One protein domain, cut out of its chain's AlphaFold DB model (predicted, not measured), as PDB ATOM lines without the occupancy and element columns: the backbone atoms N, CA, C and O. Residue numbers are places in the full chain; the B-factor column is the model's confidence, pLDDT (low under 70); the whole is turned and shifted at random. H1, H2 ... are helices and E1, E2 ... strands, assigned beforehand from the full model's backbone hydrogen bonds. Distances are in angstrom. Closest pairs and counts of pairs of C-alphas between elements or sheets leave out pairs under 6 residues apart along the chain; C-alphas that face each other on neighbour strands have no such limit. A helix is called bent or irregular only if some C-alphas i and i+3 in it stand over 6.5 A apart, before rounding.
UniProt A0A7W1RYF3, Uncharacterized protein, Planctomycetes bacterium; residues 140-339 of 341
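AT A GLANCE: This is residues 140 to 339 of the 341 residues of an uncharacterized protein of Planctomycetes bacterium (UniProt A0A7W1RYF3). A sheet of five strands, bent nearly into an L, makes one end of the domain, with H1 over one arm and H6 across the other. H7 packs on H6 crosswise and reaches back toward the end of H1, H5 packs on H6 and H2 on H5, and H3, H4 and the small sheet E3 E4 make a head at the far end. The 200 printed residues hold named elements in the order H1 E1 E2 H2 E3 H3 H4 E4 H5 H6 H7 E5 E6 E7, a mixed class. The large sheet is branched, its neighbours antiparallel; E3 and E4 are antiparallel too. The whole is compact, with a radius of gyration of the C-alphas of 19.1 A and spans of 56 by 39 by 29 A.

HOW THE PARTS SIT: H1, residues 146 to 153, is on the branched sheet at a height of 8.8 A, over E5, residues 285 to 301; their closest C-alphas, of Arg 148 and Leu 299, are 7.0 A apart. E1, residues 163 to 167, and E2, residues 170 to 177, are antiparallel neighbours of E5 on one side of it, with N 164 and O 297, and N 172 and O 290, each 2.8 A apart. On the other side is E6, residues 306 to 321, with N 291 and O 315 at 2.9 A. E7, residues 330 to 338, follows, with N 314 and O 335 at 3.0 A; E5 E6 E7 form a meander, each strand the antiparallel neighbour of the one before, in two hairpins. H2, residues 179 to 189, only grazes this sheet with residues 179 to 182. E3, residues 200 to 202, and E4, residues 235 to 237, are antiparallel, with N 201 and O 236 at 2.8 A. H3, residues 204 to 213, is close to but not clearly touching H4, residues 220 to 228; the closest C-alphas, of Ile 210 and Leu 227, are 7.3 A apart. H4's closest C-alpha to E4 is that of Ala 221, 5.8 A from that of Ala 237. H5, residues 238 to 246, touches H2 at a shallow tilt of 27 degrees, opposite ways, closest at the C-alphas of Ala 182 and Leu 245, 6.4 A. H6, residues 252 to 262, touches H5 at a steep tilt of 60 degrees, closest at the C-alphas of Ile 242 and Ala 255, 6.0 A. H6 is on the branched sheet at a height of 9.4 A, over E5 and E6. H7, residues 268 to 278, touches H6 about perpendicular, at 78 degrees, closest at the C-alphas of Phe 261 and Ala 274, 5.0 A. Each O i to N i+4 pair is within hydrogen-bond range in H1, H4 and H5, against 4 of 7 in H2, 4 of 6 in H3, and 5 of 7 in both H6 and H7.

IN THESE COORDINATES: H1 begins at C-alpha 146 (33.650, -6.218, -4.430), and E7 ends at C-alpha 338 (49.333, -23.059, 0.840). E5, 37.5 A long, bends by 93 degrees at residue 294; E6, 36.8 A, bends by 95 degrees at residue 310. H2 and H3 are irregular, with C-alphas 181 and 184 8.0 A apart and 205 and 208 7.3 A apart; H7 is only just so, with C-alphas 269 and 272 6.6 A apart.

THE WHOLE: The C-alphas farthest apart, of Asp 168 and Asp 230, are 57.3 A apart. The printed part has no cut and no long link. Its mean pLDDT is 94.8, and no printed residue is under 70.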
ATOM      1  N   ALA A 140      38.832   0.462   0.649       83.88
ATOM      2  CA  ALA A 140      37.915   1.313   1.414       83.88
ATOM      3  C   ALA A 140      36.482   0.752   1.494       83.88
ATOM      4  O   ALA A 140      35.809   0.897   2.516       83.88
ATOM      5  N   ASN A 141      36.007   0.091   0.430       79.69
ATOM      6  CA  ASN A 141      34.685  -0.524   0.403       79.69
ATOM      7  C   ASN A 141      34.745  -1.996   0.843       79.69
ATOM      8  O   ASN A 141      35.228  -2.868   0.123       79.69
ATOM      9  N   ASN A 142      34.192  -2.284   2.022       74.12
ATOM     10  CA  ASN A 142      34.115  -3.636   2.576       74.12
ATOM     11  C   ASN A 142      32.845  -4.405   2.167       74.12
ATOM     12  O   ASN A 142      32.560  -5.450   2.752       74.12
ATOM     13  N   SER A 143      32.075  -3.928   1.180       79.75
ATOM     14  CA  SER A 143      30.929  -4.682   0.665       79.75
ATOM     15  C   SER A 143      31.365  -6.049   0.122       79.75
ATOM     16  O   SER A 143      32.333  -6.149  -0.641       79.75
ATOM     17  N   HIS A 144      30.638  -7.098   0.513       73.44
ATOM     18  CA  HIS A 144      30.886  -8.475   0.082       73.44
ATOM     19  C   HIS A 144      30.872  -8.600  -1.451       73.44
ATOM     20  O   HIS A 144      30.072  -7.959  -2.127       73.44
ATOM     21  N   GLY A 145      31.793  -9.393  -2.005       75.19
ATOM     22  CA  GLY A 145      32.018  -9.555  -3.448       75.19
ATOM     23  C   GLY A 145      33.051  -8.574  -4.018       75.19
ATOM     24  O   GLY A 145      34.056  -8.995  -4.592       75.19
ATOM     25  N   TYR A 146      32.855  -7.274  -3.789       87.88
ATOM     26  CA  TYR A 146      33.650  -6.218  -4.430       87.88
ATOM     27  C   TYR A 146      35.091  -6.140  -3.935       87.88
ATOM     28  O   TYR A 146      35.989  -5.859  -4.721       87.88
ATOM     29  N   ARG A 147      35.343  -6.432  -2.654       90.94
ATOM     30  CA  ARG A 147      36.692  -6.318  -2.080       90.94
ATOM     31  C   ARG A 147      37.715  -7.194  -2.803       90.94
ATOM     32  O   ARG A 147      38.823  -6.745  -3.076       90.94
ATOM     33  N   ARG A 148      37.355  -8.446  -3.103       93.19
ATOM     34  CA  ARG A 148      38.241  -9.370  -3.827       93.19
ATOM     35  C   ARG A 148      38.517  -8.858  -5.238       93.19
ATOM     36  O   ARG A 148      39.669  -8.846  -5.653       93.19
ATOM     37  N   GLN A 149      37.466  -8.443  -5.941       93.75
ATOM     38  CA  GLN A 149      37.569  -7.921  -7.296       93.75
ATOM     39  C   GLN A 149      38.454  -6.668  -7.338       93.75
ATOM     40  O   GLN A 149      39.390  -6.635  -8.121       93.75
ATOM     41  N   GLN A 150      38.253  -5.711  -6.432       94.31
ATOM     42  CA  GLN A 150      39.041  -4.476  -6.378       94.31
ATOM     43  C   GLN A 150      40.538  -4.723  -6.143       94.31
ATOM     44  O   GLN A 150      41.356  -4.021  -6.721       94.31
ATOM     45  N   ILE A 151      40.914  -5.733  -5.347       95.25
ATOM     46  CA  ILE A 151      42.330  -6.122  -5.192       95.25
ATOM     47  C   ILE A 151      42.877  -6.654  -6.518       95.25
ATOM     48  O   ILE A 151      43.926  -6.219  -6.978       95.25
ATOM     49  N   VAL A 152      42.148  -7.575  -7.151       95.81
ATOM     50  CA  VAL A 152      42.548  -8.187  -8.426       95.81
ATOM     51  C   VAL A 152      42.664  -7.141  -9.542       95.81
ATOM     52  O   VAL A 152      43.582  -7.198 -10.353       95.81
ATOM     53  N   GLU A 153      41.776  -6.146  -9.556       95.50
ATOM     54  CA  GLU A 153      41.750  -5.064 -10.546       95.50
ATOM     55  C   GLU A 153      42.950  -4.108 -10.462       95.50
ATOM     56  O   GLU A 153      43.203  -3.382 -11.425       95.50
ATOM     57  N   ARG A 154      43.715  -4.119  -9.360       96.25
ATOM     58  CA  ARG A 154      44.961  -3.341  -9.241       96.25
ATOM     59  C   ARG A 154      46.101  -3.919 -10.076       96.25
ATOM     60  O   ARG A 154      46.983  -3.165 -10.483       96.25
ATOM     61  N   GLY A 155      46.088  -5.225 -10.343       97.38
ATOM     62  CA  GLY A 155      47.037  -5.859 -11.258       97.38
ATOM     63  C   GLY A 155      46.794  -5.449 -12.711       97.38
ATOM     64  O   GLY A 155      45.776  -4.844 -13.034       97.38
ATOM     65  N   TRP A 156      47.705  -5.804 -13.614       97.88
ATOM     66  CA  TRP A 156      47.485  -5.651 -15.057       97.88
ATOM     67  C   TRP A 156      46.449  -6.642 -15.600       97.88
ATOM     68  O   TRP A 156      45.700  -6.328 -16.524       97.88
ATOM     69  N   LEU A 157      46.391  -7.839 -15.011       97.31
ATOM     70  CA  LEU A 157      45.491  -8.918 -15.408       97.31
ATOM     71  C   LEU A 157      44.611  -9.342 -14.233       97.31
ATOM     72  O   LEU A 157      45.021  -9.267 -13.078       97.31
ATOM     73  N   THR A 158      43.421  -9.859 -14.522       96.25
ATOM     74  CA  THR A 158      42.458 -10.346 -13.525       96.25
ATOM     75  C   THR A 158      42.775 -11.746 -12.989       96.25
ATOM     76  O   THR A 158      42.088 -12.254 -12.105       96.25
ATOM     77  N   THR A 159      43.829 -12.388 -13.495       94.75
ATOM     78  CA  THR A 159      44.276 -13.727 -13.075       94.75
ATOM     79  C   THR A 159      45.140 -13.719 -11.813       94.75
ATOM     80  O   THR A 159      45.569 -14.778 -11.361       94.75
ATOM     81  N   VAL A 160      45.436 -12.547 -11.249       96.94
ATOM     82  CA  VAL A 160      46.269 -12.411 -10.048       96.94
ATOM     83  C   VAL A 160      45.525 -12.876  -8.791       96.94
ATOM     84  O   VAL A 160      44.328 -12.636  -8.622       96.94
ATOM     85  N   ALA A 161      46.224 -13.554  -7.878       97.00
ATOM     86  CA  ALA A 161      45.621 -13.990  -6.622       97.00
ATOM     87  C   ALA A 161      45.308 -12.787  -5.700       97.00
ATOM     88  O   ALA A 161      46.152 -11.903  -5.541       97.00
ATOM     89  N   PRO A 162      44.141 -12.731  -5.029       96.81
ATOM     90  CA  PRO A 162      43.743 -11.603  -4.178       96.81
ATOM     91  C   PRO A 162      44.487 -11.604  -2.829       96.81
ATOM     92  O   PRO A 162      43.918 -11.884  -1.772       96.81
ATOM     93  N   VAL A 163      45.786 -11.331  -2.855       97.38
ATOM     94  CA  VAL A 163      46.635 -11.250  -1.665       97.38
ATOM     95  C   VAL A 163      46.507  -9.861  -1.039       97.38
ATOM     96  O   VAL A 163      46.628  -8.846  -1.708       97.38
ATOM     97  N   THR A 164      46.258  -9.825   0.269       96.56
ATOM     98  CA  THR A 164      46.024  -8.592   1.051       96.56
ATOM     99  C   THR A 164      47.223  -8.149   1.875       96.56
ATOM    100  O   THR A 164      47.165  -7.115   2.529       96.56
ATOM    101  N   ARG A 165      48.283  -8.955   1.908       96.81
ATOM    102  CA  ARG A 165      49.529  -8.653   2.612       96.81
ATOM    103  C   ARG A 165      50.656  -9.467   1.995       96.81
ATOM    104  O   ARG A 165      50.446 -10.652   1.742       96.81
ATOM    105  N   MET A 166      51.795  -8.828   1.754       96.75
ATOM    106  CA  MET A 166      53.000  -9.408   1.152       96.75
ATOM    107  C   MET A 166      54.220  -9.001   1.981       96.75
ATOM    108  O   MET A 166      54.980  -8.089   1.624       96.75
ATOM    109  N   ASP A 167      54.372  -9.660   3.126       93.38
ATOM    110  CA  ASP A 167      55.538  -9.467   3.980       93.38
ATOM    111  C   ASP A 167      56.722 -10.284   3.443       93.38
ATOM    112  O   ASP A 167      56.552 -11.205   2.635       93.38
ATOM    113  N   ASP A 168      57.931  -9.912   3.867       93.25
ATOM    114  CA  ASP A 168      59.191 -10.563   3.485       93.25
ATOM    115  C   ASP A 168      59.414 -10.683   1.971       93.25
ATOM    116  O   ASP A 168      59.983 -11.669   1.490       93.25
ATOM    117  N   VAL A 169      58.960  -9.688   1.199       96.88
ATOM    118  CA  VAL A 169      59.121  -9.749  -0.252       96.88
ATOM    119  C   VAL A 169      60.581  -9.587  -0.647       96.88
ATOM    120  O   VAL A 169      61.288  -8.687  -0.187       96.88
ATOM    121  N   ARG A 170      61.008 -10.434  -1.572       97.44
ATOM    122  CA  ARG A 170      62.276 -10.334  -2.280       97.44
ATOM    123  C   ARG A 170      61.953 -10.019  -3.725       97.44
ATOM    124  O   ARG A 170      61.243 -10.782  -4.372       97.44
ATOM    125  N   ILE A 171      62.439  -8.883  -4.206       97.88
ATOM    126  CA  ILE A 171      62.244  -8.441  -5.586       97.88
ATOM    127  C   ILE A 171      63.571  -8.650  -6.305       97.88
ATOM    128  O   ILE A 171      64.590  -8.115  -5.870       97.88
ATOM    129  N   ALA A 172      63.556  -9.450  -7.365       97.75
ATOM    130  CA  ALA A 172      64.699  -9.628  -8.245       97.75
ATOM    131  C   ALA A 172      64.955  -8.355  -9.062       97.75
ATOM    132  O   ALA A 172      64.107  -7.454  -9.134       97.75
ATOM    133  N   ASP A 173      66.126  -8.278  -9.686       97.19
ATOM    134  CA  ASP A 173      66.419  -7.204 -10.626       97.19
ATOM    135  C   ASP A 173      65.449  -7.220 -11.805       97.19
ATOM    136  O   ASP A 173      64.915  -8.261 -12.186       97.19
ATOM    137  N   ALA A 174      65.163  -6.020 -12.307       97.69
ATOM    138  CA  ALA A 174      64.349  -5.868 -13.494       97.69
ATOM    139  C   ALA A 174      65.217  -6.142 -14.719       97.69
ATOM    140  O   ALA A 174      66.340  -5.640 -14.792       97.69
ATOM    141  N   HIS A 175      64.687  -6.888 -15.677       97.62
ATOM    142  CA  HIS A 175      65.303  -7.045 -16.987       97.62
ATOM    143  C   HIS A 175      64.401  -6.460 -18.075       97.62
ATOM    144  O   HIS A 175      63.181  -6.349 -17.912       97.62
ATOM    145  N   ASP A 176      65.040  -6.025 -19.160       97.69
ATOM    146  CA  ASP A 176      64.394  -5.351 -20.280       97.69
ATOM    147  C   ASP A 176      63.860  -6.368 -21.296       97.69
ATOM    148  O   ASP A 176      64.579  -7.259 -21.744       97.69
ATOM    149  N   LEU A 177      62.613  -6.167 -21.711       97.38
ATOM    150  CA  LEU A 177      61.927  -6.897 -22.767       97.38
ATOM    151  C   LEU A 177      61.795  -5.980 -24.000       97.38
ATOM    152  O   LEU A 177      60.988  -5.040 -23.964       97.38
ATOM    153  N   PRO A 178      62.564  -6.196 -25.085       96.81
ATOM    154  CA  PRO A 178      62.642  -5.270 -26.217       96.81
ATOM    155  C   PRO A 178      61.410  -5.364 -27.133       96.81
ATOM    156  O   PRO A 178      61.464  -5.909 -28.226       96.81
ATOM    157  N   LEU A 179      60.273  -4.807 -26.714       97.62
ATOM    158  CA  LEU A 179      59.026  -4.866 -27.489       97.62
ATOM    159  C   LEU A 179      59.081  -4.078 -28.809       97.62
ATOM    160  O   LEU A 179      58.422  -4.460 -29.776       97.62
ATOM    161  N   GLY A 180      59.900  -3.027 -28.890       97.00
ATOM    162  CA  GLY A 180      60.032  -2.205 -30.092       97.00
ATOM    163  C   GLY A 180      60.554  -2.956 -31.324       97.00
ATOM    164  O   GLY A 180      60.185  -2.597 -32.443       97.00
ATOM    165  N   SER A 181      61.358  -4.018 -31.156       96.88
ATOM    166  CA  SER A 181      61.847  -4.843 -32.278       96.88
ATOM    167  C   SER A 181      60.748  -5.711 -32.902       96.88
ATOM    168  O   SER A 181      60.860  -6.094 -34.063       96.88
ATOM    169  N   ALA A 182      59.662  -5.970 -32.170       97.31
ATOM    170  CA  ALA A 182      58.530  -6.784 -32.605       97.31
ATOM    171  C   ALA A 182      57.369  -5.971 -33.203       97.31
ATOM    172  O   ALA A 182      56.286  -6.518 -33.427       97.31
ATOM    173  N   LYS A 183      57.559  -4.670 -33.467       97.25
ATOM    174  CA  LYS A 183      56.486  -3.755 -33.891       97.25
ATOM    175  C   LYS A 183      55.675  -4.268 -35.086       97.25
ATOM    176  O   LYS A 183      54.449  -4.174 -35.068       97.25
ATOM    177  N   ASP A 184      56.339  -4.845 -36.082       97.31
ATOM    178  CA  ASP A 184      55.676  -5.355 -37.286       97.31
ATOM    179  C   ASP A 184      54.774  -6.564 -36.985       97.31
ATOM    180  O   ASP A 184      53.683  -6.678 -37.545       97.31
ATOM    181  N   ILE A 185      55.170  -7.419 -36.034       97.25
ATOM    182  CA  ILE A 185      54.366  -8.566 -35.585       97.25
ATOM    183  C   ILE A 185      53.104  -8.061 -34.881       97.25
ATOM    184  O   ILE A 185      52.000  -8.493 -35.197       97.25
ATOM    185  N   PHE A 186      53.238  -7.111 -33.954       96.50
ATOM    186  CA  PHE A 186      52.088  -6.523 -33.257       96.50
ATOM    187  C   PHE A 186      51.144  -5.766 -34.207       96.50
ATOM    188  O   PHE A 186      49.929  -5.806 -34.014       96.50
ATOM    189  N   ALA A 187      51.673  -5.123 -35.253       96.31
ATOM    190  CA  ALA A 187      50.867  -4.485 -36.291       96.31
ATOM    191  C   ALA A 187      50.055  -5.507 -37.109       96.31
ATOM    192  O   ALA A 187      48.883  -5.265 -37.395       96.31
ATOM    193  N   GLU A 188      50.628  -6.671 -37.435       95.56
ATOM    194  CA  GLU A 188      49.896  -7.788 -38.055       95.56
ATOM    195  C   GLU A 188      48.816  -8.338 -37.109       95.56
ATOM    196  O   GLU A 188      47.667  -8.542 -37.511       95.56
ATOM    197  N   LEU A 189      49.154  -8.513 -35.825       96.00
ATOM    198  CA  LEU A 189      48.216  -8.974 -34.800       96.00
ATOM    199  C   LEU A 189      47.073  -7.988 -34.540       96.00
ATOM    200  O   LEU A 189      46.030  -8.421 -34.072       96.00
ATOM    201  N   ALA A 190      47.210  -6.699 -34.861       95.44
ATOM    202  CA  ALA A 190      46.131  -5.719 -34.703       95.44
ATOM    203  C   ALA A 190      44.888  -6.055 -35.552       95.44
ATOM    204  O   ALA A 190      43.761  -5.731 -35.179       95.44
ATOM    205  N   ALA A 191      45.079  -6.745 -36.682       94.06
ATOM    206  CA  ALA A 191      43.990  -7.227 -37.533       94.06
ATOM    207  C   ALA A 191      43.415  -8.584 -37.082       94.06
ATOM    208  O   ALA A 191      42.426  -9.061 -37.644       94.06
ATOM    209  N   LEU A 192      44.034  -9.224 -36.086       96.00
ATOM    210  CA  LEU A 192      43.707 -10.566 -35.625       96.00
ATOM    211  C   LEU A 192      43.276 -10.541 -34.154       96.00
ATOM    212  O   LEU A 192      43.669  -9.701 -33.354       96.00
ATOM    213  N   GLN A 193      42.450 -11.502 -33.768       93.69
ATOM    214  CA  GLN A 193      42.067 -11.720 -32.380       93.69
ATOM    215  C   GLN A 193      42.408 -13.155 -31.985       93.69
ATOM    216  O   GLN A 193      42.215 -14.073 -32.792       93.69
ATOM    217  N   PRO A 194      42.915 -13.377 -30.761       95.50
ATOM    218  CA  PRO A 194      43.105 -14.728 -30.267       95.50
ATOM    219  C   PRO A 194      41.736 -15.359 -30.004       95.50
ATOM    220  O   PRO A 194      40.868 -14.763 -29.360       95.50
ATOM    221  N   LEU A 195      41.540 -16.586 -30.473       94.25
ATOM    222  CA  LEU A 195      40.346 -17.363 -30.152       94.25
ATOM    223  C   LEU A 195      40.566 -18.069 -28.809       94.25
ATOM    224  O   LEU A 195      41.423 -18.927 -28.698       94.25
ATOM    225  N   VAL A 196      39.797 -17.738 -27.769       87.19
ATOM    226  CA  VAL A 196      40.047 -18.246 -26.398       87.19
ATOM    227  C   VAL A 196      40.056 -19.782 -26.322       87.19
ATOM    228  O   VAL A 196      40.861 -20.362 -25.599       87.19
ATOM    229  N   ASP A 197      39.215 -20.445 -27.119       90.25
ATOM    230  CA  ASP A 197      39.062 -21.904 -27.091       90.25
ATOM    231  C   ASP A 197      40.026 -22.652 -28.025       90.25
ATOM    232  O   ASP A 197      40.007 -23.888 -28.073       90.25
ATOM    233  N   LYS A 198      40.819 -21.933 -28.832       93.38
ATOM    234  CA  LYS A 198      41.655 -22.505 -29.898       93.38
ATOM    235  C   LYS A 198      43.010 -21.797 -29.940       93.38
ATOM    236  O   LYS A 198      43.042 -20.580 -29.949       93.38
ATOM    237  N   PRO A 199      44.144 -22.503 -30.064       94.69
ATOM    238  CA  PRO A 199      45.467 -21.870 -30.112       94.69
ATOM    239  C   PRO A 199      45.748 -21.204 -31.477       94.69
ATOM    240  O   PRO A 199      46.705 -21.555 -32.168       94.69
ATOM    241  N   VAL A 200      44.890 -20.268 -31.897       96.12
ATOM    242  CA  VAL A 200      44.898 -19.594 -33.201       96.12
ATOM    243  C   VAL A 200      44.490 -18.133 -33.061       96.12
ATOM    244  O   VAL A 200      43.595 -17.782 -32.294       96.12
ATOM    245  N   TRP A 201      45.139 -17.306 -33.868       96.62
ATOM    246  CA  TRP A 201      44.819 -15.910 -34.110       96.62
ATOM    247  C   TRP A 201      44.130 -15.789 -35.459       96.62
ATOM    248  O   TRP A 201      44.629 -16.327 -36.445       96.62
ATOM    249  N   ALA A 202      42.994 -15.105 -35.516       96.12
ATOM    250  CA  ALA A 202      42.245 -14.932 -36.755       96.12
ATOM    251  C   ALA A 202      41.452 -13.626 -36.759       96.12
ATOM    252  O   ALA A 202      41.160 -13.066 -35.704       96.12
ATOM    253  N   ALA A 203      41.063 -13.161 -37.945       95.12
ATOM    254  CA  ALA A 203      40.114 -12.059 -38.063       95.12
ATOM    255  C   ALA A 203      38.790 -12.409 -37.361       95.12
ATOM    256  O   ALA A 203      38.314 -13.546 -37.445       95.12
ATOM    257  N   SER A 204      38.160 -11.429 -36.707       91.81
ATOM    258  CA  SER A 204      36.922 -11.640 -35.940       91.81
ATOM    259  C   SER A 204      35.788 -12.229 -36.788       91.81
ATOM    260  O   SER A 204      35.026 -13.066 -36.311       91.81
ATOM    261  N   GLU A 205      35.707 -11.852 -38.066       94.06
ATOM    262  CA  GLU A 205      34.707 -12.351 -39.021       94.06
ATOM    263  C   GLU A 205      34.888 -13.840 -39.366       94.06
ATOM    264  O   GLU A 205      33.924 -14.528 -39.697       94.06
ATOM    265  N   ALA A 206      36.111 -14.367 -39.252       93.75
ATOM    266  CA  ALA A 206      36.423 -15.763 -39.552       93.75
ATOM    267  C   ALA A 206      36.182 -16.705 -38.358       93.75
ATOM    268  O   ALA A 206      36.202 -17.925 -38.530       93.75
ATOM    269  N   ALA A 207      35.925 -16.174 -37.156       92.12
ATOM    270  CA  ALA A 207      35.859 -16.952 -35.917       92.12
ATOM    271  C   ALA A 207      34.838 -18.107 -35.972       92.12
ATOM    272  O   ALA A 207      35.159 -19.240 -35.604       92.12
ATOM    273  N   SER A 208      33.625 -17.856 -36.478       92.62
ATOM    274  CA  SER A 208      32.576 -18.881 -36.578       92.62
ATOM    275  C   SER A 208      32.908 -19.974 -37.595       92.62
ATOM    276  O   SER A 208      32.605 -21.146 -37.373       92.62
ATOM    277  N   GLU A 209      33.550 -19.610 -38.708       93.69
ATOM    278  CA  GLU A 209      33.939 -20.571 -39.742       93.69
ATOM    279  C   GLU A 209      35.107 -21.447 -39.277       93.69
ATOM    280  O   GLU A 209      35.100 -22.660 -39.504       93.69
ATOM    281  N   ILE A 210      36.064 -20.858 -38.556       93.94
ATOM    282  CA  ILE A 210      37.165 -21.586 -37.921       93.94
ATOM    283  C   ILE A 210      36.611 -22.579 -36.903       93.94
ATOM    284  O   ILE A 210      36.979 -23.748 -36.950       93.94
ATOM    285  N   ALA A 211      35.679 -22.161 -36.042       93.06
ATOM    286  CA  ALA A 211      35.048 -23.056 -35.073       93.06
ATOM    287  C   ALA A 211      34.357 -24.259 -35.745       93.06
ATOM    288  O   ALA A 211      34.449 -25.375 -35.240       93.06
ATOM    289  N   ARG A 212      33.720 -24.050 -36.908       94.44
ATOM    290  CA  ARG A 212      33.056 -25.109 -37.686       94.44
ATOM    291  C   ARG A 212      34.035 -26.084 -38.343       94.44
ATOM    292  O   ARG A 212      33.745 -27.274 -38.422       94.44
ATOM    293  N   ARG A 213      35.156 -25.582 -38.864       93.81
ATOM    294  CA  ARG A 213      36.151 -26.382 -39.600       93.81
ATOM    295  C   ARG A 213      37.249 -26.969 -38.714       93.81
ATOM    296  O   ARG A 213      38.036 -27.776 -39.203       93.81
ATOM    297  N   TRP A 214      37.323 -26.560 -37.449       95.25
ATOM    298  CA  TRP A 214      38.365 -27.004 -36.532       95.25
ATOM    299  C   TRP A 214      38.274 -28.503 -36.248       95.25
ATOM    300  O   TRP A 214      37.282 -28.979 -35.698       95.25
ATOM    301  N   ASP A 215      39.350 -29.235 -36.532       94.81
ATOM    302  CA  ASP A 215      39.462 -30.646 -36.182       94.81
ATOM    303  C   ASP A 215      40.326 -30.810 -34.927       94.81
ATOM    304  O   ASP A 215      41.535 -30.576 -34.945       94.81
ATOM    305  N   GLY A 216      39.710 -31.239 -33.822       93.31
ATOM    306  CA  GLY A 216      40.411 -31.480 -32.557       93.31
ATOM    307  C   GLY A 216      41.448 -32.607 -32.607       93.31
ATOM    308  O   GLY A 216      42.247 -32.717 -31.684       93.31
ATOM    309  N   LYS A 217      41.450 -33.439 -33.658       95.25
ATOM    310  CA  LYS A 217      42.434 -34.517 -33.844       95.25
ATOM    311  C   LYS A 217      43.706 -34.056 -34.553       95.25
ATOM    312  O   LYS A 217      44.714 -34.754 -34.487       95.25
ATOM    313  N   LYS A 218      43.657 -32.927 -35.262       94.94
ATOM    314  CA  LYS A 218      44.802 -32.378 -35.997       94.94
ATOM    315  C   LYS A 218      45.625 -31.457 -35.112       94.94
ATOM    316  O   LYS A 218      45.105 -30.844 -34.178       94.94
ATOM    317  N   SER A 219      46.908 -31.315 -35.445       94.31
ATOM    318  CA  SER A 219      47.738 -30.304 -34.800       94.31
ATOM    319  C   SER A 219      47.198 -28.893 -35.111       94.31
ATOM    320  O   SER A 219      46.562 -28.682 -36.153       94.31
ATOM    321  N   PRO A 220      47.436 -27.896 -34.239       92.19
ATOM    322  CA  PRO A 220      47.063 -26.512 -34.522       92.19
ATOM    323  C   PRO A 220      47.628 -25.985 -35.843       92.19
ATOM    324  O   PRO A 220      46.920 -25.296 -36.574       92.19
ATOM    325  N   ALA A 221      48.871 -26.347 -36.173       92.50
ATOM    326  CA  ALA A 221      49.526 -25.928 -37.407       92.50
ATOM    327  C   ALA A 221      48.836 -26.518 -38.647       92.50
ATOM    328  O   ALA A 221      48.569 -25.789 -39.601       92.50
ATOM    329  N   ASP A 222      48.463 -27.802 -38.607       94.31
ATOM    330  CA  ASP A 222      47.751 -28.464 -39.709       94.31
ATOM    331  C   ASP A 222      46.340 -27.900 -39.902       94.31
ATOM    332  O   ASP A 222      45.874 -27.744 -41.032       94.31
ATOM    333  N   ASN A 223      45.653 -27.577 -38.801       94.50
ATOM    334  CA  ASN A 223      44.359 -26.904 -38.858       94.50
ATOM    335  C   ASN A 223      44.489 -25.527 -39.517       94.50
ATOM    336  O   ASN A 223      43.724 -25.220 -40.428       94.50
ATOM    337  N   VAL A 224      45.473 -24.719 -39.109       93.81
ATOM    338  CA  VAL A 224      45.720 -23.401 -39.711       93.81
ATOM    339  C   VAL A 224      46.067 -23.532 -41.193       93.81
ATOM    340  O   VAL A 224      45.449 -22.851 -42.005       93.81
ATOM    341  N   ALA A 225      46.952 -24.457 -41.574       93.44
ATOM    342  CA  ALA A 225      47.297 -24.703 -42.975       93.44
ATOM    343  C   ALA A 225      46.079 -25.121 -43.821       93.44
ATOM    344  O   ALA A 225      45.930 -24.695 -44.966       93.44
ATOM    345  N   ALA A 226      45.171 -25.930 -43.264       92.06
ATOM    346  CA  ALA A 226      43.934 -26.312 -43.941       92.06
ATOM    347  C   ALA A 226      42.951 -25.137 -44.090       92.06
ATOM    348  O   ALA A 226      42.257 -25.050 -45.102       92.06
ATOM    349  N   LEU A 227      42.892 -24.235 -43.104       91.81
ATOM    350  CA  LEU A 227      42.049 -23.037 -43.134       91.81
ATOM    351  C   LEU A 227      42.564 -21.998 -44.140       91.81
ATOM    352  O   LEU A 227      41.767 -21.368 -44.833       91.81
ATOM    353  N   THR A 228      43.883 -21.841 -44.259       92.44
ATOM    354  CA  THR A 228      44.512 -20.845 -45.140       92.44
ATOM    355  C   THR A 228      44.695 -21.332 -46.580       92.44
ATOM    356  O   THR A 228      44.909 -20.507 -47.467       92.44
ATOM    357  N   LYS A 229      44.548 -22.639 -46.853       91.44
ATOM    358  CA  LYS A 229      44.764 -23.255 -48.180       91.44
ATOM    359  C   LYS A 229      43.997 -22.584 -49.324       91.44
ATOM    360  O   LYS A 229      44.527 -22.462 -50.422       91.44
ATOM    361  N   ASP A 230      42.766 -22.145 -49.067       82.50
ATOM    362  CA  ASP A 230      41.912 -21.512 -50.081       82.50
ATOM    363  C   ASP A 230      42.188 -20.001 -50.241       82.50
ATOM    364  O   ASP A 230      41.516 -19.339 -51.029       82.50
ATOM    365  N   GLY A 231      43.108 -19.428 -49.453       82.38
ATOM    366  CA  GLY A 231      43.431 -17.993 -49.433       82.38
ATOM    367  C   GLY A 231      42.320 -17.089 -48.885       82.38
ATOM    368  O   GLY A 231      42.457 -15.870 -48.884       82.38
ATOM    369  N   LYS A 232      41.206 -17.668 -48.423       83.56
ATOM    370  CA  LYS A 232      40.013 -16.930 -47.971       83.56
ATOM    371  C   LYS A 232      40.053 -16.516 -46.502       83.56
ATOM    372  O   LYS A 232      39.234 -15.706 -46.090       83.56
ATOM    373  N   MET A 233      40.944 -17.102 -45.706       89.44
ATOM    374  CA  MET A 233      41.040 -16.853 -44.268       89.44
ATOM    375  C   MET A 233      42.479 -16.517 -43.896       89.44
ATOM    376  O   MET A 233      43.400 -17.240 -44.270       89.44
ATOM    377  N   VAL A 234      42.647 -15.440 -43.132       91.69
ATOM    378  CA  VAL A 234      43.915 -15.089 -42.490       91.69
ATOM    379  C   VAL A 234      43.879 -15.654 -41.075       91.69
ATOM    380  O   VAL A 234      43.040 -15.257 -40.262       91.69
ATOM    381  N   ALA A 235      44.755 -16.618 -40.809       94.12
ATOM    382  CA  ALA A 235      44.900 -17.234 -39.502       94.12
ATOM    383  C   ALA A 235      46.367 -17.581 -39.234       94.12
ATOM    384  O   ALA A 235      47.072 -18.034 -40.135       94.12
ATOM    385  N   LEU A 236      46.800 -17.405 -37.987       95.88
ATOM    386  CA  LEU A 236      48.129 -17.778 -37.504       95.88
ATOM    387  C   LEU A 236      47.991 -18.727 -36.319       95.88
ATOM    388  O   LEU A 236      47.167 -18.508 -35.428       95.88
ATOM    389  N   ALA A 237      48.811 -19.773 -36.269       96.06
ATOM    390  CA  ALA A 237      48.874 -20.605 -35.073       96.06
ATOM    391  C   ALA A 237      49.518 -19.809 -33.929       96.06
ATOM    392  O   ALA A 237      50.488 -19.086 -34.144       96.06
ATOM    393  N   HIS A 238      49.033 -19.970 -32.697       96.19
ATOM    394  CA  HIS A 238      49.590 -19.263 -31.538       96.19
ATOM    395  C   HIS A 238      51.095 -19.530 -31.362       96.19
ATOM    396  O   HIS A 238      51.865 -18.599 -31.155       96.19
ATOM    397  N   ALA A 239      51.529 -20.777 -31.570       96.00
ATOM    398  CA  ALA A 239      52.945 -21.151 -31.548       96.00
ATOM    399  C   ALA A 239      53.786 -20.447 -32.632       96.00
ATOM    400  O   ALA A 239      54.953 -20.162 -32.397       96.00
ATOM    401  N   GLN A 240      53.210 -20.130 -33.799       96.50
ATOM    402  CA  GLN A 240      53.916 -19.357 -34.830       96.50
ATOM    403  C   GLN A 240      54.102 -17.901 -34.402       96.50
ATOM    404  O   GLN A 240      55.140 -17.318 -34.685       96.50
ATOM    405  N   VAL A 241      53.114 -17.320 -33.713       97.25
ATOM    406  CA  VAL A 241      53.231 -15.964 -33.159       97.25
ATOM    407  C   VAL A 241      54.333 -15.914 -32.103       97.25
ATOM    408  O   VAL A 241      55.172 -15.023 -32.161       97.25
ATOM    409  N   ILE A 242      54.376 -16.893 -31.192       97.88
ATOM    410  CA  ILE A 242      55.448 -17.006 -30.189       97.88
ATOM    411  C   ILE A 242      56.815 -17.143 -30.868       97.88
ATOM    412  O   ILE A 242      57.701 -16.353 -30.572       97.88
ATOM    413  N   ALA A 243      56.968 -18.062 -31.827       97.75
ATOM    414  CA  ALA A 243      58.236 -18.256 -32.535       97.75
ATOM    415  C   ALA A 243      58.720 -16.975 -33.243       97.75
ATOM    416  O   ALA A 243      59.897 -16.638 -33.179       97.75
ATOM    417  N   ARG A 244      57.810 -16.207 -33.860       97.81
ATOM    418  CA  ARG A 244      58.157 -14.905 -34.458       97.81
ATOM    419  C   ARG A 244      58.607 -13.884 -33.412       97.81
ATOM    420  O   ARG A 244      59.500 -13.096 -33.687       97.81
ATOM    421  N   LEU A 245      57.999 -13.868 -32.224       97.81
ATOM    422  CA  LEU A 245      58.438 -12.990 -31.133       97.81
ATOM    423  C   LEU A 245      59.816 -13.415 -30.600       97.81
ATOM    424  O   LEU A 245      60.660 -12.556 -30.351       97.81
ATOM    425  N   GLU A 246      60.091 -14.714 -30.512       97.81
ATOM    426  CA  GLU A 246      61.412 -15.241 -30.137       97.81
ATOM    427  C   GLU A 246      62.516 -14.802 -31.100       97.81
ATOM    428  O   GLU A 246      63.595 -14.403 -30.660       97.81
ATOM    429  N   GLU A 247      62.234 -14.767 -32.405       97.69
ATOM    430  CA  GLU A 247      63.160 -14.245 -33.421       97.69
ATOM    431  C   GLU A 247      63.543 -12.770 -33.185       97.69
ATOM    432  O   GLU A 247      64.595 -12.324 -33.644       97.69
ATOM    433  N   THR A 248      62.735 -12.015 -32.429       97.12
ATOM    434  CA  THR A 248      63.014 -10.616 -32.054       97.12
ATOM    435  C   THR A 248      63.772 -10.456 -30.732       97.12
ATOM    436  O   THR A 248      64.069  -9.327 -30.333       97.12
ATOM    437  N   GLY A 249      64.115 -11.571 -30.077       96.62
ATOM    438  CA  GLY A 249      64.843 -11.612 -28.806       96.62
ATOM    439  C   GLY A 249      63.959 -11.653 -27.557       96.62
ATOM    440  O   GLY A 249      64.462 -11.389 -26.470       96.62
ATOM    441  N   ILE A 250      62.664 -11.952 -27.699       97.44
ATOM    442  CA  ILE A 250      61.718 -12.092 -26.583       97.44
ATOM    443  C   ILE A 250      61.658 -13.559 -26.148       97.44
ATOM    444  O   ILE A 250      61.421 -14.426 -26.983       97.44
ATOM    445  N   GLU A 251      61.811 -13.869 -24.860       97.38
ATOM    446  CA  GLU A 251      61.712 -15.265 -24.419       97.38
ATOM    447  C   GLU A 251      60.273 -15.801 -24.518       97.38
ATOM    448  O   GLU A 251      59.297 -15.059 -24.371       97.38
ATOM    449  N   THR A 252      60.122 -17.117 -24.705       97.38
ATOM    450  CA  THR A 252      58.824 -17.801 -24.848       97.38
ATOM    451  C   THR A 252      57.826 -17.406 -23.754       97.38
ATOM    452  O   THR A 252      56.685 -17.039 -24.034       97.38
ATOM    453  N   GLU A 253      58.256 -17.447 -22.487       96.56
ATOM    454  CA  GLU A 253      57.393 -17.147 -21.338       96.56
ATOM    455  C   GLU A 253      56.941 -15.681 -21.308       96.56
ATOM    456  O   GLU A 253      55.859 -15.353 -20.816       96.56
ATOM    457  N   GLU A 254      57.772 -14.782 -21.821       96.81
ATOM    458  CA  GLU A 254      57.522 -13.345 -21.849       96.81
ATOM    459  C   GLU A 254      56.610 -12.971 -23.007       96.81
ATOM    460  O   GLU A 254      55.684 -12.176 -22.826       96.81
ATOM    461  N   ALA A 255      56.814 -13.602 -24.166       97.00
ATOM    462  CA  ALA A 255      55.890 -13.541 -25.287       97.00
ATOM    463  C   ALA A 255      54.491 -13.959 -24.825       97.00
ATOM    464  O   ALA A 255      53.536 -13.203 -24.997       97.00
ATOM    465  N   GLU A 256      54.359 -15.107 -24.153       96.75
ATOM    466  CA  GLU A 256      53.075 -15.542 -23.597       96.75
ATOM    467  C   GLU A 256      52.481 -14.511 -22.631       96.75
ATOM    468  O   GLU A 256      51.290 -14.198 -22.704       96.75
ATOM    469  N   LEU A 257      53.299 -13.961 -21.732       95.88
ATOM    470  CA  LEU A 257      52.878 -12.967 -20.750       95.88
ATOM    471  C   LEU A 257      52.336 -11.692 -21.413       95.88
ATOM    472  O   LEU A 257      51.298 -11.185 -20.983       95.88
ATOM    473  N   VAL A 258      52.968 -11.209 -22.483       96.25
ATOM    474  CA  VAL A 258      52.485 -10.049 -23.249       96.25
ATOM    475  C   VAL A 258      51.226 -10.396 -24.045       96.25
ATOM    476  O   VAL A 258      50.257  -9.634 -24.043       96.25
ATOM    477  N   LEU A 259      51.173 -11.575 -24.671       96.50
ATOM    478  CA  LEU A 259      50.008 -12.005 -25.448       96.50
ATOM    479  C   LEU A 259      48.749 -12.193 -24.582       96.50
ATOM    480  O   LEU A 259      47.633 -12.069 -25.092       96.50
ATOM    481  N   ARG A 260      48.877 -12.394 -23.263       96.00
ATOM    482  CA  ARG A 260      47.723 -12.442 -22.341       96.00
ATOM    483  C   ARG A 260      46.903 -11.155 -22.306       96.00
ATOM    484  O   ARG A 260      45.705 -11.240 -22.026       96.00
ATOM    485  N   PHE A 261      47.479  -9.995 -22.636       96.25
ATOM    486  CA  PHE A 261      46.713  -8.745 -22.753       96.25
ATOM    487  C   PHE A 261      45.679  -8.788 -23.882       96.25
ATOM    488  O   PHE A 261      44.662  -8.098 -23.808       96.25
ATOM    489  N   TYR A 262      45.876  -9.627 -24.901       95.06
ATOM    490  CA  TYR A 262      44.883  -9.802 -25.959       95.06
ATOM    491  C   TYR A 262      43.683 -10.635 -25.509       95.06
ATOM    492  O   TYR A 262      42.611 -10.513 -26.106       95.06
ATOM    493  N   GLY A 263      43.827 -11.422 -24.442       91.38
ATOM    494  CA  GLY A 263      42.758 -12.232 -23.874       91.38
ATOM    495  C   GLY A 263      41.688 -11.428 -23.118       91.38
ATOM    496  O   GLY A 263      41.777 -10.205 -22.979       91.38
ATOM    497  N   PRO A 264      40.665 -12.120 -22.581       91.44
ATOM    498  CA  PRO A 264      39.581 -11.499 -21.815       91.44
ATOM    499  C   PRO A 264      39.995 -11.079 -20.393       91.44
ATOM    500  O   PRO A 264      39.197 -10.501 -19.665       91.44
ATOM    501  N   ASN A 265      41.231 -11.374 -19.984       93.19
ATOM    502  CA  ASN A 265      41.689 -11.246 -18.601       93.19
ATOM    503  C   ASN A 265      42.369  -9.903 -18.295       93.19
ATOM    504  O   ASN A 265      43.022  -9.784 -17.264       93.19
ATOM    505  N   ALA A 266      42.272  -8.900 -19.168       95.75
ATOM    506  CA  ALA A 266      42.787  -7.570 -18.858       95.75
ATOM    507  C   ALA A 266      41.963  -6.947 -17.718       95.75
ATOM    508  O   ALA A 266      40.732  -6.924 -17.774       95.75
ATOM    509  N   SER A 267      42.633  -6.453 -16.675       96.44
ATOM    510  CA  SER A 267      41.964  -5.680 -15.621       96.44
ATOM    511  C   SER A 267      41.524  -4.308 -16.156       96.44
ATOM    512  O   SER A 267      41.950  -3.921 -17.243       96.44
ATOM    513  N   PRO A 268      40.738  -3.508 -15.412       95.00
ATOM    514  CA  PRO A 268      40.467  -2.120 -15.788       95.00
ATOM    515  C   PRO A 268      41.742  -1.296 -16.029       95.00
ATOM    516  O   PRO A 268      41.779  -0.496 -16.959       95.00
ATOM    517  N   ALA A 269      42.806  -1.529 -15.250       92.06
ATOM    518  CA  ALA A 269      44.103  -0.892 -15.470       92.06
ATOM    519  C   ALA A 269      44.806  -1.422 -16.731       92.06
ATOM    520  O   ALA A 269      45.360  -0.652 -17.512       92.06
ATOM    521  N   GLY A 270      44.750  -2.736 -16.968       96.19
ATOM    522  CA  GLY A 270      45.304  -3.366 -18.169       96.19
ATOM    523  C   GLY A 270      44.469  -3.177 -19.435       96.19
ATOM    524  O   GLY A 270      44.956  -3.476 -20.521       96.19
ATOM    525  N   ALA A 271      43.232  -2.691 -19.335       96.38
ATOM    526  CA  ALA A 271      42.328  -2.547 -20.470       96.38
ATOM    527  C   ALA A 271      42.842  -1.518 -21.481       96.38
ATOM    528  O   ALA A 271      42.758  -1.762 -22.684       96.38
ATOM    529  N   GLU A 272      43.421  -0.409 -21.010       95.62
ATOM    530  CA  GLU A 272      44.011   0.596 -21.901       95.62
ATOM    531  C   GLU A 272      45.268   0.055 -22.595       95.62
ATOM    532  O   GLU A 272      45.420   0.215 -23.802       95.62
ATOM    533  N   ILE A 273      46.113  -0.691 -21.873       96.62
ATOM    534  CA  ILE A 273      47.265  -1.401 -22.452       96.62
ATOM    535  C   ILE A 273      46.810  -2.370 -23.543       96.62
ATOM    536  O   ILE A 273      47.287  -2.319 -24.674       96.62
ATOM    537  N   ALA A 274      45.843  -3.229 -23.220       96.50
ATOM    538  CA  ALA A 274      45.291  -4.205 -24.144       96.50
ATOM    539  C   ALA A 274      44.677  -3.538 -25.382       96.50
ATOM    540  O   ALA A 274      44.818  -4.040 -26.493       96.50
ATOM    541  N   LYS A 275      43.995  -2.402 -25.208       96.56
ATOM    542  CA  LYS A 275      43.420  -1.620 -26.304       96.56
ATOM    543  C   LYS A 275      44.503  -1.070 -27.234       96.56
ATOM    544  O   LYS A 275      44.356  -1.209 -28.443       96.56
ATOM    545  N   ARG A 276      45.582  -0.497 -26.690       97.00
ATOM    546  CA  ARG A 276      46.706   0.038 -27.478       97.00
ATOM    547  C   ARG A 276      47.455  -1.060 -28.229       97.00
ATOM    548  O   ARG A 276      47.641  -0.940 -29.436       97.00
ATOM    549  N   LEU A 277      47.758  -2.178 -27.566       96.56
ATOM    550  CA  LEU A 277      48.368  -3.348 -28.212       96.56
ATOM    551  C   LEU A 277      47.491  -3.887 -29.355       96.56
ATOM    552  O   LEU A 277      47.981  -4.153 -30.451       96.56
ATOM    553  N   ARG A 278      46.170  -3.984 -29.154       95.75
ATOM    554  CA  ARG A 278      45.221  -4.372 -30.218       95.75
ATOM    555  C   ARG A 278      45.120  -3.352 -31.353       95.75
ATOM    556  O   ARG A 278      44.713  -3.727 -32.442       95.75
ATOM    557  N   ALA A 279      45.482  -2.092 -31.118       95.94
ATOM    558  CA  ALA A 279      45.588  -1.076 -32.162       95.94
ATOM    559  C   ALA A 279      46.927  -1.141 -32.929       95.94
ATOM    560  O   ALA A 279      47.141  -0.345 -33.840       95.94
ATOM    561  N   GLY A 280      47.825  -2.068 -32.573       96.06
ATOM    562  CA  GLY A 280      49.165  -2.176 -33.154       96.06
ATOM    563  C   GLY A 280      50.153  -1.147 -32.602       96.06
ATOM    564  O   GLY A 280      51.259  -1.011 -33.125       96.06
ATOM    565  N   GLU A 281      49.778  -0.413 -31.551       96.94
ATOM    566  CA  GLU A 281      50.714   0.433 -30.820       96.94
ATOM    567  C   GLU A 281      51.552  -0.437 -29.886       96.94
ATOM    568  O   GLU A 281      51.019  -1.240 -29.121       96.94
ATOM    569  N   VAL A 282      52.868  -0.238 -29.909       96.94
ATOM    570  CA  VAL A 282      53.825  -1.027 -29.127       96.94
ATOM    571  C   VAL A 282      54.727  -0.074 -28.344       96.94
ATOM    572  O   VAL A 282      55.139   0.945 -28.907       96.94
ATOM    573  N   PRO A 283      55.013  -0.340 -27.058       97.94
ATOM    574  CA  PRO A 283      56.001   0.424 -26.302       97.94
ATOM    575  C   PRO A 283      57.416   0.134 -26.808       97.94
ATOM    576  O   PRO A 283      57.663  -0.901 -27.425       97.94
ATOM    577  N   ASP A 284      58.366   1.014 -26.492       98.00
ATOM    578  CA  ASP A 284      59.771   0.807 -26.865       98.00
ATOM    579  C   ASP A 284      60.320  -0.462 -26.204       98.00
ATOM    580  O   ASP A 284      60.997  -1.276 -26.835       98.00
ATOM    581  N   ARG A 285      59.996  -0.646 -24.920       97.94
ATOM    582  CA  ARG A 285      60.292  -1.860 -24.160       97.94
ATOM    583  C   ARG A 285      59.310  -2.055 -23.010       97.94
ATOM    584  O   ARG A 285      58.553  -1.159 -22.639       97.94
ATOM    585  N   ALA A 286      59.349  -3.232 -22.419       98.31
ATOM    586  CA  ALA A 286      58.777  -3.502 -21.112       98.31
ATOM    587  C   ALA A 286      59.900  -3.851 -20.138       98.31
ATOM    588  O   ALA A 286      60.969  -4.276 -20.552       98.31
ATOM    589  N   GLU A 287      59.657  -3.685 -18.847       98.44
ATOM    590  CA  GLU A 287      60.553  -4.196 -17.816       98.44
ATOM    591  C   GLU A 287      59.786  -5.161 -16.928       98.44
ATOM    592  O   GLU A 287      58.678  -4.852 -16.475       98.44
ATOM    593  N   ILE A 288      60.384  -6.321 -16.675       98.25
ATOM    594  CA  ILE A 288      59.806  -7.370 -15.840       98.25
ATOM    595  C   ILE A 288      60.708  -7.567 -14.630       98.25
ATOM    596  O   ILE A 288      61.922  -7.644 -14.756       98.25
ATOM    597  N   ALA A 289      60.110  -7.651 -13.445       98.44
ATOM    598  CA  ALA A 289      60.823  -8.003 -12.224       98.44
ATOM    599  C   ALA A 289      60.076  -9.119 -11.499       98.44
ATOM    600  O   ALA A 289      58.913  -8.966 -11.117       98.44
ATOM    601  N   SER A 290      60.750 -10.244 -11.285       98.38
ATOM    602  CA  SER A 290      60.206 -11.335 -10.479       98.38
ATOM    603  C   SER A 290      60.224 -10.967  -8.997       98.38
ATOM    604  O   SER A 290      61.113 -10.255  -8.526       98.38
ATOM    605  N   PHE A 291      59.258 -11.466  -8.237       98.50
ATOM    606  CA  PHE A 291      59.253 -11.336  -6.786       98.50
ATOM    607  C   PHE A 291      58.727 -12.599  -6.115       98.50
ATOM    608  O   PHE A 291      57.936 -13.348  -6.689       98.50
ATOM    609  N   SER A 292      59.155 -12.831  -4.882       98.38
ATOM    610  CA  SER A 292      58.663 -13.935  -4.063       98.38
ATOM    611  C   SER A 292      58.709 -13.593  -2.582       98.38
ATOM    612  O   SER A 292      59.418 -12.680  -2.153       98.38
ATOM    613  N   GLY A 293      57.935 -14.319  -1.790       97.69
ATOM    614  CA  GLY A 293      57.918 -14.187  -0.345       97.69
ATOM    615  C   GLY A 293      57.179 -15.350   0.291       97.69
ATOM    616  O   GLY A 293      56.462 -16.104  -0.368       97.69
ATOM    617  N   MET A 294      57.381 -15.522   1.591       97.00
ATOM    618  CA  MET A 294      56.799 -16.659   2.299       97.00
ATOM    619  C   MET A 294      55.594 -16.258   3.153       97.00
ATOM    620  O   MET A 294      54.764 -17.112   3.438       97.00
ATOM    621  N   ASP A 295      55.475 -14.989   3.551       96.00
ATOM    622  CA  ASP A 295      54.445 -14.530   4.489       96.00
ATOM    623  C   ASP A 295      53.373 -13.661   3.811       96.00
ATOM    624  O   ASP A 295      53.238 -12.455   4.023       96.00
ATOM    625  N   GLY A 296      52.618 -14.297   2.913       97.12
ATOM    626  CA  GLY A 296      51.475 -13.699   2.233       97.12
ATOM    627  C   GLY A 296      50.153 -13.981   2.948       97.12
ATOM    628  O   GLY A 296      49.995 -15.008   3.606       97.12
ATOM    629  N   LYS A 297      49.152 -13.106   2.777       97.44
ATOM    630  CA  LYS A 297      47.766 -13.361   3.225       97.44
ATOM    631  C   LYS A 297      46.781 -13.362   2.063       97.44
ATOM    632  O   LYS A 297      46.364 -12.296   1.603       97.44
ATOM    633  N   LEU A 298      46.362 -14.547   1.626       96.94
ATOM    634  CA  LEU A 298      45.365 -14.728   0.573       96.94
ATOM    635  C   LEU A 298      43.953 -14.473   1.107       96.94
ATOM    636  O   LEU A 298      43.551 -15.052   2.116       96.94
ATOM    637  N   LEU A 299      43.185 -13.631   0.417       95.19
ATOM    638  CA  LEU A 299      41.784 -13.378   0.732       95.19
ATOM    639  C   LEU A 299      40.890 -14.440   0.077       95.19
ATOM    640  O   LEU A 299      40.716 -14.454  -1.140       95.19
ATOM    641  N   MET A 300      40.287 -15.308   0.886       93.50
ATOM    642  CA  MET A 300      39.357 -16.339   0.427       93.50
ATOM    643  C   MET A 300      37.916 -15.996   0.807       93.50
ATOM    644  O   MET A 300      37.644 -15.604   1.944       93.50
ATOM    645  N   ASP A 301      36.986 -16.200  -0.123       91.56
ATOM    646  CA  ASP A 301      35.547 -16.081   0.128       91.56
ATOM    647  C   ASP A 301      34.987 -17.410   0.654       91.56
ATOM    648  O   ASP A 301      35.106 -18.442  -0.002       91.56
ATOM    649  N   HIS A 302      34.401 -17.381   1.848       90.50
ATOM    650  CA  HIS A 302      33.741 -18.511   2.495       90.50
ATOM    651  C   HIS A 302      32.251 -18.205   2.664       90.50
ATOM    652  O   HIS A 302      31.786 -17.923   3.769       90.50
ATOM    653  N   GLY A 303      31.507 -18.228   1.556       86.94
ATOM    654  CA  GLY A 303      30.050 -18.079   1.572       86.94
ATOM    655  C   GLY A 303      29.583 -16.703   2.045       86.94
ATOM    656  O   GLY A 303      28.635 -16.617   2.820       86.94
ATOM    657  N   GLY A 304      30.259 -15.633   1.614       84.25
ATOM    658  CA  GLY A 304      29.920 -14.269   2.017       84.25
ATOM    659  C   GLY A 304      30.684 -13.780   3.242       84.25
ATOM    660  O   GLY A 304      30.396 -12.702   3.739       84.25
ATOM    661  N   HIS A 305      31.694 -14.509   3.715       87.38
ATOM    662  CA  HIS A 305      32.653 -14.008   4.699       87.38
ATOM    663  C   HIS A 305      34.072 -14.153   4.163       87.38
ATOM    664  O   HIS A 305      34.471 -15.224   3.711       87.38
ATOM    665  N   TYR A 306      34.855 -13.080   4.244       91.44
ATOM    666  CA  TYR A 306      36.253 -13.133   3.846       91.44
ATOM    667  C   TYR A 306      37.129 -13.632   4.991       91.44
ATOM    668  O   TYR A 306      37.118 -13.062   6.083       91.44
ATOM    669  N   LYS A 307      37.926 -14.666   4.719       93.44
ATOM    670  CA  LYS A 307      38.990 -15.140   5.609       93.44
ATOM    671  C   LYS A 307      40.342 -14.934   4.943       93.44
ATOM    672  O   LYS A 307      40.482 -15.132   3.739       93.44
ATOM    673  N   GLN A 308      41.328 -14.537   5.736       94.75
ATOM    674  CA  GLN A 308      42.715 -14.458   5.297       94.75
ATOM    675  C   GLN A 308      43.427 -15.762   5.637       94.75
ATOM    676  O   GLN A 308      43.318 -16.241   6.765       94.75
ATOM    677  N   TRP A 309      44.159 -16.304   4.672       95.69
ATOM    678  CA  TRP A 309      44.923 -17.535   4.824       95.69
ATOM    679  C   TRP A 309      46.405 -17.275   4.557       95.69
ATOM    680  O   TRP A 309      46.717 -16.591   3.577       95.69
ATOM    681  N   PRO A 310      47.313 -17.786   5.406       96.50
ATOM    682  CA  PRO A 310      48.743 -17.646   5.183       96.50
ATOM    683  C   PRO A 310      49.165 -18.462   3.957       96.50
ATOM    684  O   PRO A 310      48.832 -19.643   3.845       96.50
ATOM    685  N   VAL A 311      49.897 -17.838   3.040       97.56
ATOM    686  CA  VAL A 311      50.376 -18.463   1.801       97.56
ATOM    687  C   VAL A 311      51.802 -18.031   1.491       97.56
ATOM    688  O   VAL A 311      52.186 -16.892   1.747       97.56
ATOM    689  N   GLU A 312      52.559 -18.930   0.878       97.62
ATOM    690  CA  GLU A 312      53.748 -18.557   0.114       97.62
ATOM    691  C   GLU A 312      53.307 -17.974  -1.226       97.62
ATOM    692  O   GLU A 312      52.256 -18.354  -1.759       97.62
ATOM    693  N   TYR A 313      54.087 -17.048  -1.771       98.00
ATOM    694  CA  TYR A 313      53.734 -16.371  -3.006       98.00
ATOM    695  C   TYR A 313      54.944 -16.105  -3.897       98.00
ATOM    696  O   TYR A 313      56.053 -15.836  -3.437       98.00
ATOM    697  N   GLU A 314      54.693 -16.160  -5.197       98.31
ATOM    698  CA  GLU A 314      55.633 -15.812  -6.258       98.31
ATOM    699  C   GLU A 314      54.878 -15.065  -7.357       98.31
ATOM    700  O   GLU A 314      53.694 -15.313  -7.596       98.31
ATOM    701  N   GLY A 315      55.536 -14.128  -8.025       98.12
ATOM    702  CA  GLY A 315      54.884 -13.323  -9.041       98.12
ATOM    703  C   GLY A 315      55.849 -12.521  -9.892       98.12
ATOM    704  O   GLY A 315      57.067 -12.582  -9.731       98.12
ATOM    705  N   ARG A 316      55.270 -11.760 -10.818       98.44
ATOM    706  CA  ARG A 316      55.991 -10.862 -11.721       98.44
ATOM    707  C   ARG A 316      55.348  -9.483 -11.689       98.44
ATOM    708  O   ARG A 316      54.123  -9.350 -11.769       98.44
ATOM    709  N   LEU A 317      56.186  -8.465 -11.556       98.44
ATOM    710  CA  LEU A 317      55.854  -7.071 -11.808       98.44
ATOM    711  C   LEU A 317      56.191  -6.753 -13.262       98.44
ATOM    712  O   LEU A 317      57.190  -7.241 -13.782       98.44
ATOM    713  N   LEU A 318      55.374  -5.918 -13.889       98.44
ATOM    714  CA  LEU A 318      55.583  -5.415 -15.239       98.44
ATOM    715  C   LEU A 318      55.386  -3.899 -15.238       98.44
ATOM    716  O   LEU A 318      54.442  -3.401 -14.615       98.44
ATOM    717  N   ARG A 319      56.237  -3.181 -15.966       98.00
ATOM    718  CA  ARG A 319      55.962  -1.812 -16.421       98.00
ATOM    719  C   ARG A 319      56.250  -1.682 -17.910       98.00
ATOM    720  O   ARG A 319      57.105  -2.390 -18.437       98.00
ATOM    721  N   PHE A 320      55.574  -0.749 -18.566       98.06
ATOM    722  CA  PHE A 320      55.841  -0.407 -19.961       98.06
ATOM    723  C   PHE A 320      56.668   0.874 -20.034       98.06
ATOM    724  O   PHE A 320      56.472   1.798 -19.245       98.06
ATOM    725  N   VAL A 321      57.607   0.927 -20.973       98.00
ATOM    726  CA  VAL A 321      58.499   2.068 -21.176       98.00
ATOM    727  C   VAL A 321      58.391   2.517 -22.628       98.00
ATOM    728  O   VAL A 321      58.626   1.742 -23.552       98.00
ATOM    729  N   GLY A 322      58.026   3.778 -22.820       97.12
ATOM    730  CA  GLY A 322      57.881   4.407 -24.127       97.12
ATOM    731  C   GLY A 322      56.966   5.621 -24.043       97.12
ATOM    732  O   GLY A 322      56.249   5.798 -23.054       97.12
ATOM    733  N   ASP A 323      56.987   6.461 -25.072       96.50
ATOM    734  CA  ASP A 323      56.185   7.685 -25.074       96.50
ATOM    735  C   ASP A 323      54.674   7.385 -25.009       96.50
ATOM    736  O   ASP A 323      54.144   6.501 -25.691       96.50
ATOM    737  N   GLY A 324      53.981   8.088 -24.116       95.81
ATOM    738  CA  GLY A 324      52.561   7.885 -23.820       95.81
ATOM    739  C   GLY A 324      52.194   6.569 -23.113       95.81
ATOM    740  O   GLY A 324      51.011   6.350 -22.862       95.81
ATOM    741  N   TRP A 325      53.135   5.671 -22.797       97.19
ATOM    742  CA  TRP A 325      52.850   4.431 -22.053       97.19
ATOM    743  C   TRP A 325      52.889   4.646 -20.532       97.19
ATOM    744  O   TRP A 325      53.675   5.460 -20.043       97.19
ATOM    745  N   PRO A 326      52.058   3.932 -19.749       95.50
ATOM    746  CA  PRO A 326      52.085   4.059 -18.298       95.50
ATOM    747  C   PRO A 326      53.382   3.459 -17.738       95.50
ATOM    748  O   PRO A 326      53.623   2.257 -17.832       95.50
ATOM    749  N   GLY A 327      54.201   4.313 -17.121       95.62
ATOM    750  CA  GLY A 327      55.490   3.942 -16.524       95.62
ATOM    751  C   GLY A 327      55.405   3.345 -15.114       95.62
ATOM    752  O   GLY A 327      56.433   3.184 -14.451       95.62
ATOM    753  N   GLU A 328      54.196   3.062 -14.626       96.94
ATOM    754  CA  GLU A 328      53.969   2.472 -13.308       96.94
ATOM    755  C   GLU A 328      54.214   0.958 -13.313       96.94
ATOM    756  O   GLU A 328      53.924   0.254 -14.281       96.94
ATOM    757  N   TRP A 329      54.749   0.452 -12.205       98.19
ATOM    758  CA  TRP A 329      54.862  -0.983 -11.973       98.19
ATOM    759  C   TRP A 329      53.523  -1.519 -11.478       98.19
ATOM    760  O   TRP A 329      52.945  -0.955 -10.553       98.19
ATOM    761  N   ARG A 330      53.056  -2.641 -12.031       98.38
ATOM    762  CA  ARG A 330      51.948  -3.414 -11.448       98.38
ATOM    763  C   ARG A 330      52.198  -4.907 -11.565       98.38
ATOM    764  O   ARG A 330      52.995  -5.366 -12.382       98.38
ATOM    765  N   ILE A 331      51.490  -5.674 -10.743       98.31
ATOM    766  CA  ILE A 331      51.541  -7.136 -10.761       98.31
ATOM    767  C   ILE A 331      50.848  -7.652 -12.024       98.31
ATOM    768  O   ILE A 331      49.694  -7.308 -12.279       98.31
ATOM    769  N   ILE A 332      51.527  -8.504 -12.792       98.00
ATOM    770  CA  ILE A 332      50.936  -9.206 -13.941       98.00
ATOM    771  C   ILE A 332      50.640 -10.680 -13.650       98.00
ATOM    772  O   ILE A 332      49.639 -11.222 -14.118       98.00
ATOM    773  N   GLU A 333      51.462 -11.319 -12.823       97.88
ATOM    774  CA  GLU A 333      51.237 -12.676 -12.339       97.88
ATOM    775  C   GLU A 333      51.467 -12.730 -10.835       97.88
ATOM    776  O   GLU A 333      52.404 -12.124 -10.317       97.88
ATOM    777  N   LEU A 334      50.623 -13.492 -10.144       97.94
ATOM    778  CA  LEU A 334      50.780 -13.781  -8.728       97.94
ATOM    779  C   LEU A 334      50.185 -15.150  -8.431       97.94
ATOM    780  O   LEU A 334      48.968 -15.338  -8.492       97.94
ATOM    781  N   ARG A 335      51.065 -16.095  -8.121       97.19
ATOM    782  CA  ARG A 335      50.747 -17.470  -7.756       97.19
ATOM    783  C   ARG A 335      50.948 -17.633  -6.258       97.19
ATOM    784  O   ARG A 335      51.814 -17.001  -5.656       97.19
ATOM    785  N   THR A 336      50.125 -18.478  -5.653       97.25
ATOM    786  CA  THR A 336      50.165 -18.735  -4.213       97.25
ATOM    787  C   THR A 336      50.190 -20.226  -3.944       97.25
ATOM    788  O   THR A 336      49.466 -20.980  -4.597       97.25
ATOM    789  N   ARG A 337      50.953 -20.639  -2.938       96.31
ATOM    790  CA  ARG A 337      50.982 -22.011  -2.434       96.31
ATOM    791  C   ARG A 337      50.575 -22.001  -0.965       96.31
ATOM    792  O   ARG A 337      51.062 -21.181  -0.189       96.31
ATOM    793  N   SER A 338      49.663 -22.894  -0.578       90.88
ATOM    794  CA  SER A 338      49.333 -23.059   0.840       90.88
ATOM    795  C   SER A 338      50.572 -23.545   1.580       90.88
ATOM    796  O   SER A 338      51.185 -24.527   1.159       90.88
ATOM    797  N   ARG A 339      50.911 -22.903   2.701       82.62
ATOM    798  CA  ARG A 339      51.802 -23.525   3.687       82.62
ATOM    799  C   ARG A 339      51.071 -24.757   4.225       82.62
ATOM    800  O   ARG A 339      49.876 -24.663   4.502       82.62
TER     801      ARG A 339